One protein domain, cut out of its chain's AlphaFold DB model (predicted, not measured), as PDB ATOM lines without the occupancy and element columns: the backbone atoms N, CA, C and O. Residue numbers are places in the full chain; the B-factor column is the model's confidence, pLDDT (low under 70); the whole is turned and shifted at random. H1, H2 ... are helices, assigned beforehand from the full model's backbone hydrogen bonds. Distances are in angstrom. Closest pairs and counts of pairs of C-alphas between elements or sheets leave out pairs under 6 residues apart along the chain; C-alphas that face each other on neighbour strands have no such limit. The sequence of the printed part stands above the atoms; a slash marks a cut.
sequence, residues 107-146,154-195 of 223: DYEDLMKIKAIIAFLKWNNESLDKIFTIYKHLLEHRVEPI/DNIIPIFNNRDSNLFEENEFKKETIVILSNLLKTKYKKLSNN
ATOM      1  N   ASP A 107      31.576 -26.626 -14.548       83.88
ATOM      2  CA  ASP A 107      32.006 -26.105 -13.247       83.88
ATOM      3  C   ASP A 107      31.353 -26.843 -12.072       83.88
ATOM      4  O   ASP A 107      32.006 -27.047 -11.047       83.88
ATOM      5  N   TYR A 108      30.094 -27.271 -12.209       87.31
ATOM      6  CA  TYR A 108      29.439 -28.104 -11.202       87.31
ATOM      7  C   TYR A 108      30.007 -29.526 -11.183       87.31
ATOM      8  O   TYR A 108      30.242 -30.073 -10.107       87.31
ATOM      9  N   GLU A 109      30.291 -30.101 -12.353       87.31
ATOM     10  CA  GLU A 109      30.966 -31.397 -12.461       87.31
ATOM     11  C   GLU A 109      32.334 -31.378 -11.754       87.31
ATOM     12  O   GLU A 109      32.614 -32.232 -10.910       87.31
ATOM     13  N   ASP A 110      33.159 -30.363 -12.026       85.38
ATOM     14  CA  ASP A 110      34.451 -30.157 -11.363       85.38
ATOM     15  C   ASP A 110      34.291 -30.002  -9.844       85.38
ATOM     16  O   ASP A 110      35.034 -30.608  -9.067       85.38
ATOM     17  N   LEU A 111      33.308 -29.206  -9.402       89.00
ATOM     18  CA  LEU A 111      33.002 -29.019  -7.984       89.00
ATOM     19  C   LEU A 111      32.674 -30.360  -7.310       89.00
ATOM     20  O   LEU A 111      33.175 -30.642  -6.218       89.00
ATOM     21  N   MET A 112      31.860 -31.195  -7.960       87.62
ATOM     22  CA  MET A 112      31.477 -32.505  -7.435       87.62
ATOM     23  C   MET A 112      32.647 -33.485  -7.403       87.62
ATOM     24  O   MET A 112      32.783 -34.208  -6.416       87.62
ATOM     25  N   LYS A 113      33.550 -33.452  -8.392       87.69
ATOM     26  CA  LYS A 113      34.802 -34.229  -8.368       87.69
ATOM     27  C   LYS A 113      35.671 -33.861  -7.166       87.69
ATOM     28  O   LYS A 113      36.071 -34.739  -6.409       87.69
ATOM     29  N   ILE A 114      35.903 -32.568  -6.932       85.62
ATOM     30  CA  ILE A 114      36.697 -32.095  -5.784       85.62
ATOM     31  C   ILE A 114      36.041 -32.519  -4.466       85.62
ATOM     32  O   ILE A 114      36.716 -33.015  -3.563       85.62
ATOM     33  N   LYS A 115      34.715 -32.366  -4.355       86.81
ATOM     34  CA  LYS A 115      33.955 -32.777  -3.168       86.81
ATOM     35  C   LYS A 115      34.071 -34.283  -2.913       86.81
ATOM     36  O   LYS A 115      34.245 -34.678  -1.761       86.81
ATOM     37  N   ALA A 116      34.008 -35.100  -3.963       86.62
ATOM     38  CA  ALA A 116      34.174 -36.547  -3.871       86.62
ATOM     39  C   ALA A 116      35.586 -36.929  -3.407       86.62
ATOM     40  O   ALA A 116      35.711 -37.751  -2.505       86.62
ATOM     41  N   ILE A 117      36.635 -36.285  -3.933       83.44
ATOM     42  CA  ILE A 117      38.021 -36.523  -3.497       83.44
ATOM     43  C   ILE A 117      38.199 -36.146  -2.023       83.44
ATOM     44  O   ILE A 117      38.758 -36.922  -1.257       83.44
ATOM     45  N   ILE A 118      37.678 -34.995  -1.582       84.00
ATOM     46  CA  ILE A 118      37.734 -34.608  -0.161       84.00
ATOM     47  C   ILE A 118      37.007 -35.641   0.709       84.00
ATOM     48  O   ILE A 118      37.499 -35.984   1.783       84.00
ATOM     49  N   ALA A 119      35.836 -36.118   0.277       84.00
ATOM     50  CA  ALA A 119      35.085 -37.131   1.011       84.00
ATOM     51  C   ALA A 119      35.873 -38.443   1.105       84.00
ATOM     52  O   ALA A 119      36.028 -38.958   2.206       84.00
ATOM     53  N   PHE A 120      36.433 -38.909  -0.013       81.62
ATOM     54  CA  PHE A 120      37.289 -40.092  -0.084       81.62
ATOM     55  C   PHE A 120      38.491 -39.978   0.855       81.62
ATOM     56  O   PHE A 120      38.730 -40.869   1.663       81.62
ATOM     57  N   LEU A 121      39.196 -38.842   0.832       79.31
ATOM     58  CA  LEU A 121      40.293 -38.594   1.760       79.31
ATOM     59  C   LEU A 121      39.794 -38.612   3.209       79.31
ATOM     60  O   LEU A 121      40.481 -39.108   4.076       79.31
ATOM     61  N   LYS A 122      38.588 -38.157   3.535       82.06
ATOM     62  CA  LYS A 122      38.105 -38.180   4.930       82.06
ATOM     63  C   LYS A 122      37.685 -39.560   5.445       82.06
ATOM     64  O   LYS A 122      37.373 -39.671   6.628       82.06
ATOM     65  N   TRP A 123      37.640 -40.587   4.603       79.31
ATOM     66  CA  TRP A 123      37.194 -41.913   5.023       79.31
ATOM     67  C   TRP A 123      38.230 -42.652   5.872       79.31
ATOM     68  O   TRP A 123      39.436 -42.397   5.798       79.31
ATOM     69  N   ASN A 124      37.716 -43.560   6.704       73.12
ATOM     70  CA  ASN A 124      38.515 -44.506   7.473       73.12
ATOM     71  C   ASN A 124      38.917 -45.711   6.604       73.12
ATOM     72  O   ASN A 124      38.301 -45.984   5.571       73.12
ATOM     73  N   ASN A 125      39.945 -46.438   7.043       72.62
ATOM     74  CA  ASN A 125      40.554 -47.524   6.268       72.62
ATOM     75  C   ASN A 125      39.552 -48.640   5.917       72.62
ATOM     76  O   ASN A 125      39.547 -49.119   4.789       72.62
ATOM     77  N   GLU A 126      38.612 -48.963   6.811       72.06
ATOM     78  CA  GLU A 126      37.588 -49.988   6.559       72.06
ATOM     79  C   GLU A 126      36.651 -49.632   5.384       72.06
ATOM     80  O   GLU A 126      36.272 -50.491   4.583       72.06
ATOM     81  N   SER A 127      36.268 -48.357   5.253       72.25
ATOM     82  CA  SER A 127      35.426 -47.897   4.138       72.25
ATOM     83  C   SER A 127      36.203 -47.863   2.820       72.25
ATOM     84  O   SER A 127      35.636 -48.122   1.756       72.25
ATOM     85  N   LEU A 128      37.503 -47.562   2.891       70.94
ATOM     86  CA  LEU A 128      38.397 -47.567   1.737       70.94
ATOM     87  C   LEU A 128      38.597 -48.986   1.199       70.94
ATOM     88  O   LEU A 128      38.444 -49.187  -0.002       70.94
ATOM     89  N   ASP A 129      38.825 -49.977   2.063       70.94
ATOM     90  CA  ASP A 129      39.018 -51.377   1.658       70.94
ATOM     91  C   ASP A 129      37.805 -51.944   0.899       70.94
ATOM     92  O   ASP A 129      37.951 -52.643  -0.110       70.94
ATOM     93  N   LYS A 130      36.585 -51.582   1.322       74.12
ATOM     94  CA  LYS A 130      35.343 -51.958   0.624       74.12
ATOM     95  C   LYS A 130      35.254 -51.317  -0.763       74.12
ATOM     96  O   LYS A 130      34.925 -52.009  -1.727       74.12
ATOM     97  N   ILE A 131      35.596 -50.029  -0.897       71.88
ATOM     98  CA  ILE A 131      35.687 -49.376  -2.214       71.88
ATOM     99  C   ILE A 131      36.740 -50.046  -3.085       71.88
ATOM    100  O   ILE A 131      36.466 -50.320  -4.251       71.88
ATOM    101  N   PHE A 132      37.928 -50.309  -2.544       71.56
ATOM    102  CA  PHE A 132      39.019 -50.917  -3.295       71.56
ATOM    103  C   PHE A 132      38.646 -52.301  -3.805       71.56
ATOM    104  O   PHE A 132      38.944 -52.621  -4.951       71.56
ATOM    105  N   THR A 133      37.930 -53.085  -3.002       74.06
ATOM    106  CA  THR A 133      37.418 -54.396  -3.415       74.06
ATOM    107  C   THR A 133      36.464 -54.270  -4.604       74.06
ATOM    108  O   THR A 133      36.620 -54.978  -5.597       74.06
ATOM    109  N   ILE A 134      35.523 -53.320  -4.554       75.31
ATOM    110  CA  ILE A 134      34.592 -53.051  -5.663       75.31
ATOM    111  C   ILE A 134      35.349 -52.554  -6.900       75.31
ATOM    112  O   ILE A 134      35.090 -53.014  -8.009       75.31
ATOM    113  N   TYR A 135      36.296 -51.633  -6.729       71.62
ATOM    114  CA  TYR A 135      37.074 -51.068  -7.828       71.62
ATOM    115  C   TYR A 135      37.945 -52.129  -8.505       71.62
ATOM    116  O   TYR A 135      37.948 -52.225  -9.729       71.62
ATOM    117  N   LYS A 136      38.617 -52.974  -7.715       71.12
ATOM    118  CA  LYS A 136      39.407 -54.110  -8.194       71.12
ATOM    119  C   LYS A 136      38.537 -55.094  -8.973       71.12
ATOM    120  O   LYS A 136      38.866 -55.408 -10.110       71.12
ATOM    121  N   HIS A 137      37.380 -55.469  -8.428       75.75
ATOM    122  CA  HIS A 137      36.417 -56.309  -9.135       75.75
ATOM    123  C   HIS A 137      35.981 -55.675 -10.467       75.75
ATOM    124  O   HIS A 137      35.985 -56.338 -11.499       75.75
ATOM    125  N   LEU A 138      35.642 -54.381 -10.487       74.12
ATOM    126  CA  LEU A 138      35.259 -53.680 -11.717       74.12
ATOM    127  C   LEU A 138      36.397 -53.596 -12.741       74.12
ATOM    128  O   LEU A 138      36.120 -53.622 -13.934       74.12
ATOM    129  N   LEU A 139      37.653 -53.476 -12.305       70.81
ATOM    130  CA  LEU A 139      38.811 -53.500 -13.199       70.81
ATOM    131  C   LEU A 139      39.043 -54.892 -13.792       70.81
ATOM    132  O   LEU A 139      39.268 -55.005 -14.992       70.81
ATOM    133  N   GLU A 140      38.945 -55.936 -12.970       75.38
ATOM    134  CA  GLU A 140      39.151 -57.333 -13.374       75.38
ATOM    135  C   GLU A 140      38.044 -57.853 -14.305       75.38
ATOM    136  O   GLU A 140      38.295 -58.725 -15.129       75.38
ATOM    137  N   HIS A 141      36.835 -57.290 -14.213       67.62
ATOM    138  CA  HIS A 141      35.660 -57.719 -14.984       67.62
ATOM    139  C   HIS A 141      35.272 -56.748 -16.114       67.62
ATOM    140  O   HIS A 141      34.176 -56.848 -16.671       67.62
ATOM    141  N   ARG A 142      36.138 -55.792 -16.481       56.31
ATOM    142  CA  ARG A 142      35.927 -54.976 -17.688       56.31
ATOM    143  C   ARG A 142      36.132 -55.837 -18.937       56.31
ATOM    144  O   ARG A 142      37.202 -56.388 -19.156       56.31
ATOM    145  N   VAL A 143      35.088 -55.910 -19.767       52.88
ATOM    146  CA  VAL A 143      34.993 -56.740 -20.988       52.88
ATOM    147  C   VAL A 143      35.821 -56.185 -22.162       52.88
ATOM    148  O   VAL A 143      35.990 -56.863 -23.170       52.88
ATOM    149  N   GLU A 144      36.405 -54.992 -22.034       56.44
ATOM    150  CA  GLU A 144      37.314 -54.448 -23.045       56.44
ATOM    151  C   GLU A 144      38.727 -54.267 -22.480       56.44
ATOM    152  O   GLU A 144      38.892 -53.593 -21.456       56.44
ATOM    153  N   PRO A 145      39.764 -54.822 -23.138       45.88
ATOM    154  CA  PRO A 145      41.139 -54.512 -22.792       45.88
ATOM    155  C   PRO A 145      41.361 -53.013 -22.996       45.88
ATOM    156  O   PRO A 145      41.076 -52.473 -24.067       45.88
ATOM    157  N   ILE A 146      41.878 -52.344 -21.964       52.50
ATOM    158  CA  ILE A 146      42.361 -50.966 -22.055       52.50
ATOM    159  C   ILE A 146      43.365 -50.931 -23.214       52.50
ATOM    160  O   ILE A 146      44.454 -51.503 -23.127       52.50
ATOM    161  N   ASP A 154      55.780 -38.705 -16.009       53.12
ATOM    162  CA  ASP A 154      56.840 -38.917 -14.995       53.12
ATOM    163  C   ASP A 154      56.595 -38.170 -13.664       53.12
ATOM    164  O   ASP A 154      57.198 -38.443 -12.630       53.12
ATOM    165  N   ASN A 155      55.677 -37.212 -13.689       53.94
ATOM    166  CA  ASN A 155      55.227 -36.349 -12.615       53.94
ATOM    167  C   ASN A 155      53.997 -36.870 -11.836       53.94
ATOM    168  O   ASN A 155      53.499 -36.164 -10.955       53.94
ATOM    169  N   ILE A 156      53.497 -38.083 -12.103       48.06
ATOM    170  CA  ILE A 156      52.473 -38.734 -11.270       48.06
ATOM    171  C   ILE A 156      53.157 -39.568 -10.185       48.06
ATOM    172  O   ILE A 156      53.646 -40.664 -10.441       48.06
ATOM    173  N   ILE A 157      53.134 -39.072  -8.947       51.00
ATOM    174  CA  ILE A 157      53.545 -39.843  -7.768       51.00
ATOM    175  C   ILE A 157      52.408 -40.824  -7.424       51.00
ATOM    176  O   ILE A 157      51.301 -40.377  -7.100       51.00
ATOM    177  N   PRO A 158      52.628 -42.151  -7.478       47.00
ATOM    178  CA  PRO A 158      51.633 -43.123  -7.051       47.00
ATOM    179  C   PRO A 158      51.391 -42.970  -5.548       47.00
ATOM    180  O   PRO A 158      52.314 -43.119  -4.753       47.00
ATOM    181  N   ILE A 159      50.139 -42.730  -5.155       48.47
ATOM    182  CA  ILE A 159      49.739 -42.506  -3.751       48.47
ATOM    183  C   ILE A 159      50.073 -43.713  -2.841       48.47
ATOM    184  O   ILE A 159      50.096 -43.572  -1.626       48.47
ATOM    185  N   PHE A 160      50.372 -44.894  -3.397       48.00
ATOM    186  CA  PHE A 160      50.409 -46.154  -2.645       48.00
ATOM    187  C   PHE A 160      51.724 -46.945  -2.696       48.00
ATOM    188  O   PHE A 160      51.762 -48.059  -2.178       48.00
ATOM    189  N   ASN A 161      52.806 -46.413  -3.278       42.47
ATOM    190  CA  ASN A 161      54.059 -47.181  -3.384       42.47
ATOM    191  C   ASN A 161      54.963 -47.139  -2.141       42.47
ATOM    192  O   ASN A 161      55.941 -47.877  -2.103       42.47
ATOM    193  N   ASN A 162      54.616 -46.378  -1.100       40.19
ATOM    194  CA  ASN A 162      55.321 -46.411   0.182       40.19
ATOM    195  C   ASN A 162      54.405 -46.971   1.273       40.19
ATOM    196  O   ASN A 162      53.782 -46.227   2.020       40.19
ATOM    197  N   ARG A 163      54.336 -48.301   1.392       44.62
ATOM    198  CA  ARG A 163      53.798 -48.947   2.607       44.62
ATOM    199  C   ARG A 163      54.768 -48.898   3.797       44.62
ATOM    200  O   ARG A 163      54.387 -49.327   4.879       44.62
ATOM    201  N   ASP A 164      55.957 -48.324   3.605       45.72
ATOM    202  CA  ASP A 164      56.981 -48.145   4.642       45.72
ATOM    203  C   ASP A 164      57.124 -46.690   5.139       45.72
ATOM    204  O   ASP A 164      58.031 -46.392   5.914       45.72
ATOM    205  N   SER A 165      56.250 -45.758   4.737       45.47
ATOM    206  CA  SER A 165      56.297 -44.376   5.245       45.47
ATOM    207  C   SER A 165      55.455 -44.205   6.508       45.47
ATOM    208  O   SER A 165      54.290 -44.596   6.550       45.47
ATOM    209  N   ASN A 166      56.053 -43.588   7.528       46.78
ATOM    210  CA  ASN A 166      55.452 -43.241   8.813       46.78
ATOM    211  C   ASN A 166      53.982 -42.789   8.693       46.78
ATOM    212  O   ASN A 166      53.684 -41.787   8.046       46.78
ATOM    213  N   LEU A 167      53.075 -43.441   9.436       52.69
ATOM    214  CA  LEU A 167      51.658 -43.052   9.611       52.69
ATOM    215  C   LEU A 167      51.454 -41.560   9.960       52.69
ATOM    216  O   LEU A 167      50.355 -41.019   9.806       52.69
ATOM    217  N   PHE A 168      52.491 -40.895  10.476       49.06
ATOM    218  CA  PHE A 168      52.500 -39.468  10.787       49.06
ATOM    219  C   PHE A 168      52.599 -38.591   9.524       49.06
ATOM    220  O   PHE A 168      51.815 -37.655   9.383       49.06
ATOM    221  N   GLU A 169      53.476 -38.944   8.578       53.94
ATOM    222  CA  GLU A 169      53.665 -38.231   7.302       53.94
ATOM    223  C   GLU A 169      52.452 -38.412   6.376       53.94
ATOM    224  O   GLU A 169      51.983 -37.454   5.759       53.94
ATOM    225  N   GLU A 170      51.861 -39.612   6.354       60.59
ATOM    226  CA  GLU A 170      50.642 -39.894   5.584       60.59
ATOM    227  C   GLU A 170      49.446 -39.064   6.089       60.59
ATOM    228  O   GLU A 170      48.652 -38.535   5.306       60.59
ATOM    229  N   ASN A 171      49.338 -38.871   7.409       66.00
ATOM    230  CA  ASN A 171      48.296 -38.042   8.012       66.00
ATOM    231  C   ASN A 171      48.503 -36.539   7.777       66.00
ATOM    232  O   ASN A 171      47.519 -35.805   7.654       66.00
ATOM    233  N   GLU A 172      49.748 -36.065   7.731       68.94
ATOM    234  CA  GLU A 172      50.068 -34.659   7.473       68.94
ATOM    235  C   GLU A 172      49.819 -34.289   6.004       68.94
ATOM    236  O   GLU A 172      49.056 -33.357   5.732       68.94
ATOM    237  N   PHE A 173      50.300 -35.109   5.063       71.25
ATOM    238  CA  PHE A 173      50.038 -34.953   3.628       71.25
ATOM    239  C   PHE A 173      48.536 -34.957   3.303       71.25
ATOM    240  O   PHE A 173      48.026 -34.136   2.531       71.25
ATOM    241  N   LYS A 174      47.787 -35.865   3.935       75.25
ATOM    242  CA  LYS A 174      46.332 -35.969   3.796       75.25
ATOM    243  C   LYS A 174      45.618 -34.708   4.283       75.25
ATOM    244  O   LYS A 174      44.695 -34.230   3.621       75.25
ATOM    245  N   LYS A 175      46.045 -34.142   5.417       77.44
ATOM    246  CA  LYS A 175      45.507 -32.877   5.942       77.44
ATOM    247  C   LYS A 175      45.810 -31.713   5.002       77.44
ATOM    248  O   LYS A 175      44.890 -30.962   4.677       77.44
ATOM    249  N   GLU A 176      47.045 -31.592   4.527       77.94
ATOM    250  CA  GLU A 176      47.457 -30.528   3.607       77.94
ATOM    251  C   GLU A 176      46.685 -30.594   2.279       77.94
ATOM    252  O   GLU A 176      46.092 -29.605   1.839       77.94
ATOM    253  N   THR A 177      46.561 -31.791   1.704       76.62
ATOM    254  CA  THR A 177      45.778 -32.032   0.483       76.62
ATOM    255  C   THR A 177      44.309 -31.643   0.670       76.62
ATOM    256  O   THR A 177      43.722 -30.976  -0.188       76.62
ATOM    257  N   ILE A 178      43.696 -31.990   1.810       82.94
ATOM    258  CA  ILE A 178      42.319 -31.579   2.129       82.94
ATOM    259  C   ILE A 178      42.203 -30.052   2.194       82.94
ATOM    260  O   ILE A 178      41.203 -29.510   1.713       82.94
ATOM    261  N   VAL A 179      43.183 -29.345   2.766       85.81
ATOM    262  CA  VAL A 179      43.179 -27.875   2.844       85.81
ATOM    263  C   VAL A 179      43.236 -27.257   1.446       85.81
ATOM    264  O   VAL A 179      42.395 -26.411   1.123       85.81
ATOM    265  N   ILE A 180      44.154 -27.718   0.591       84.75
ATOM    266  CA  ILE A 180      44.294 -27.246  -0.796       84.75
ATOM    267  C   ILE A 180      42.988 -27.462  -1.570       84.75
ATOM    268  O   ILE A 180      42.426 -26.517  -2.131       84.75
ATOM    269  N   LEU A 181      42.447 -28.684  -1.539       83.94
ATOM    270  CA  LEU A 181      41.199 -29.019  -2.226       83.94
ATOM    271  C   LEU A 181      40.008 -28.231  -1.672       83.94
ATOM    272  O   LEU A 181      39.150 -27.797  -2.439       83.94
ATOM    273  N   SER A 182      39.958 -27.984  -0.360       84.38
ATOM    274  CA  SER A 182      38.900 -27.177   0.264       84.38
ATOM    275  C   SER A 182      38.948 -25.717  -0.194       84.38
ATOM    276  O   SER A 182      37.904 -25.099  -0.409       84.38
ATOM    277  N   ASN A 183      40.143 -25.156  -0.384       84.75
ATOM    278  CA  ASN A 183      40.306 -23.814  -0.942       84.75
ATOM    279  C   ASN A 183      39.912 -23.766  -2.424       84.75
ATOM    280  O   ASN A 183      39.226 -22.830  -2.851       84.75
ATOM    281  N   LEU A 184      40.258 -24.799  -3.198       85.00
ATOM    282  CA  LEU A 184      39.838 -24.924  -4.595       85.00
ATOM    283  C   LEU A 184      38.307 -25.034  -4.713       85.00
ATOM    284  O   LEU A 184      37.694 -24.346  -5.533       85.00
ATOM    285  N   LEU A 185      37.683 -25.824  -3.829       84.56
ATOM    286  CA  LEU A 185      36.233 -25.982  -3.712       84.56
ATOM    287  C   LEU A 185      35.545 -24.635  -3.447       84.56
ATOM    288  O   LEU A 185      34.593 -24.287  -4.143       84.56
ATOM    289  N   LYS A 186      36.049 -23.842  -2.488       85.06
ATOM    290  CA  LYS A 186      35.519 -22.498  -2.185       85.06
ATOM    291  C   LYS A 186      35.584 -21.576  -3.404       85.06
ATOM    292  O   LYS A 186      34.627 -20.857  -3.685       85.06
ATOM    293  N   THR A 187      36.695 -21.600  -4.136       84.88
ATOM    294  CA  THR A 187      36.880 -20.777  -5.340       84.88
ATOM    295  C   THR A 187      35.909 -21.174  -6.454       84.88
ATOM    296  O   THR A 187      35.275 -20.306  -7.053       84.88
ATOM    297  N   LYS A 188      35.738 -22.477  -6.705       82.25
ATOM    298  CA  LYS A 188      34.770 -22.997  -7.687       82.25
ATOM    299  C   LYS A 188      33.326 -22.677  -7.290       82.25
ATOM    300  O   LYS A 188      32.554 -22.236  -8.136       82.25
ATOM    301  N   TYR A 189      32.990 -22.786  -6.004       83.62
ATOM    302  CA  TYR A 189      31.675 -22.401  -5.492       83.62
ATOM    303  C   TYR A 189      31.371 -20.917  -5.739       83.62
ATOM    304  O   TYR A 189      30.305 -20.597  -6.256       83.62
ATOM    305  N   LYS A 190      32.327 -20.016  -5.459       82.69
ATOM    306  CA  LYS A 190      32.180 -18.576  -5.740       82.69
ATOM    307  C   LYS A 190      31.933 -18.280  -7.223       82.69
ATOM    308  O   LYS A 190      31.157 -17.390  -7.552       82.69
ATOM    309  N   LYS A 191      32.584 -19.016  -8.132       80.62
ATOM    310  CA  LYS A 191      32.341 -18.869  -9.577       80.62
ATOM    311  C   LYS A 191      30.916 -19.281  -9.947       80.62
ATOM    312  O   LYS A 191      30.231 -18.518 -10.617       80.62
ATOM    313  N   LEU A 192      30.453 -20.428  -9.447       79.12
ATOM    314  CA  LEU A 192      29.087 -20.909  -9.676       79.12
ATOM    315  C   LEU A 192      28.026 -19.967  -9.092       79.12
ATOM    316  O   LEU A 192      27.015 -19.724  -9.744       79.12
ATOM    317  N   SER A 193      28.260 -19.393  -7.906       76.75
ATOM    318  CA  SER A 193      27.327 -18.442  -7.283       76.75
ATOM    319  C   SER A 193      27.228 -17.111  -8.029       76.75
ATOM    320  O   SER A 193      26.232 -16.407  -7.890       76.75
ATOM    321  N   ASN A 194      28.241 -16.760  -8.825       74.88
ATOM    322  CA  ASN A 194      28.253 -15.530  -9.617       74.88
ATOM    323  C   ASN A 194      27.501 -15.660 -10.952       74.88
ATOM    324  O   ASN A 194      27.354 -14.660 -11.660       74.88
ATOM    325  N   ASN A 195      27.005 -16.852 -11.305       72.38
ATOM    326  CA  ASN A 195      26.162 -17.015 -12.484       72.38
ATOM    327  C   ASN A 195      24.844 -16.265 -12.280       72.38
ATOM    328  O   ASN A 195      23.990 -16.655 -11.483       72.38
TER     329      ASN A 195
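What this domain is: This is residues 107 to 146 and 154 to 195 of the 223 residues of an uncharacterized protein of Gammaproteobacteria bacterium (UniProt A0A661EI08). Two helices lie side by side and run opposite ways, the shorter H1 along part of the long H3, while a third helix, H2, turns off steeply after the end of H1 and forms an arm, of which residues 132 to 140 stick out with residues 141 to 146 after them. The pair H1 and H3 is well formed, but H2 touches neither of them, and residues 154 to 166, before H3, hold no named element. The printed part has 82 residues with three named helices, in the order H1, H2, H3, and no named strand; the class is all helix, with 58 residues in the helices. The whole is loose, with a radius of gyration of the C-alphas of 16.0 A and spans of 43 by 39 by 31 A.

Where its parts are: The printed part begins with H1, residues 107 to 121, which is 21.2 A from first to last C-alpha and starts at C-alpha 107 at (32.006, -26.105, -13.247). H2, residues 125 to 140, measures 22.0 A and starts at C-alpha 125 at (40.554, -47.524, 6.268). H3, residues 167 to 193, is the longest helix, 38.5 A, and ends at C-alpha 193 at (27.327, -18.442, -7.283).

How they stand to each other: H1 and H3 touch, with 15 pairs of C-alphas within 8 A. Their closest C-alphas are those of Ile 118 and Ile 178, 6.0 A apart. They stand at a shallow tilt of 20 degrees and run opposite ways. A tight link of 3 residues joins H1 to H2. These two are close but not clearly touching: their closest C-alphas, those of Phe 120 and Leu 128, are 7.8 A apart. They stand at a steep tilt of 61 degrees and run opposite ways. H2 and H3 are apart. In H1, H2 and H3 every pair of O i and N i+4 is within hydrogen-bond range.

The domain as a whole: The two C-alphas farthest apart are those of Asp 164 and Asn 195, at 47.0 A, while the first and last printed C-alphas, 107 and 195, are 10.8 A apart. Residues 147 to 153 are not printed, and C-alphas 146 and 154 are 20.1 A apart across this cut. The link across the cut, from H2 to H3, has 26 residues in the chain. Residues 132 to 146 stand free, and so do residues 163 to 169, of which 167 to 169 belong to H3. Without these stretches the body spans 42 by 29 by 21 A. The mean pLDDT of the printed part is 71.1, and the model's confidence is low, under 70, at residues 141 to 146 and 154 to 172.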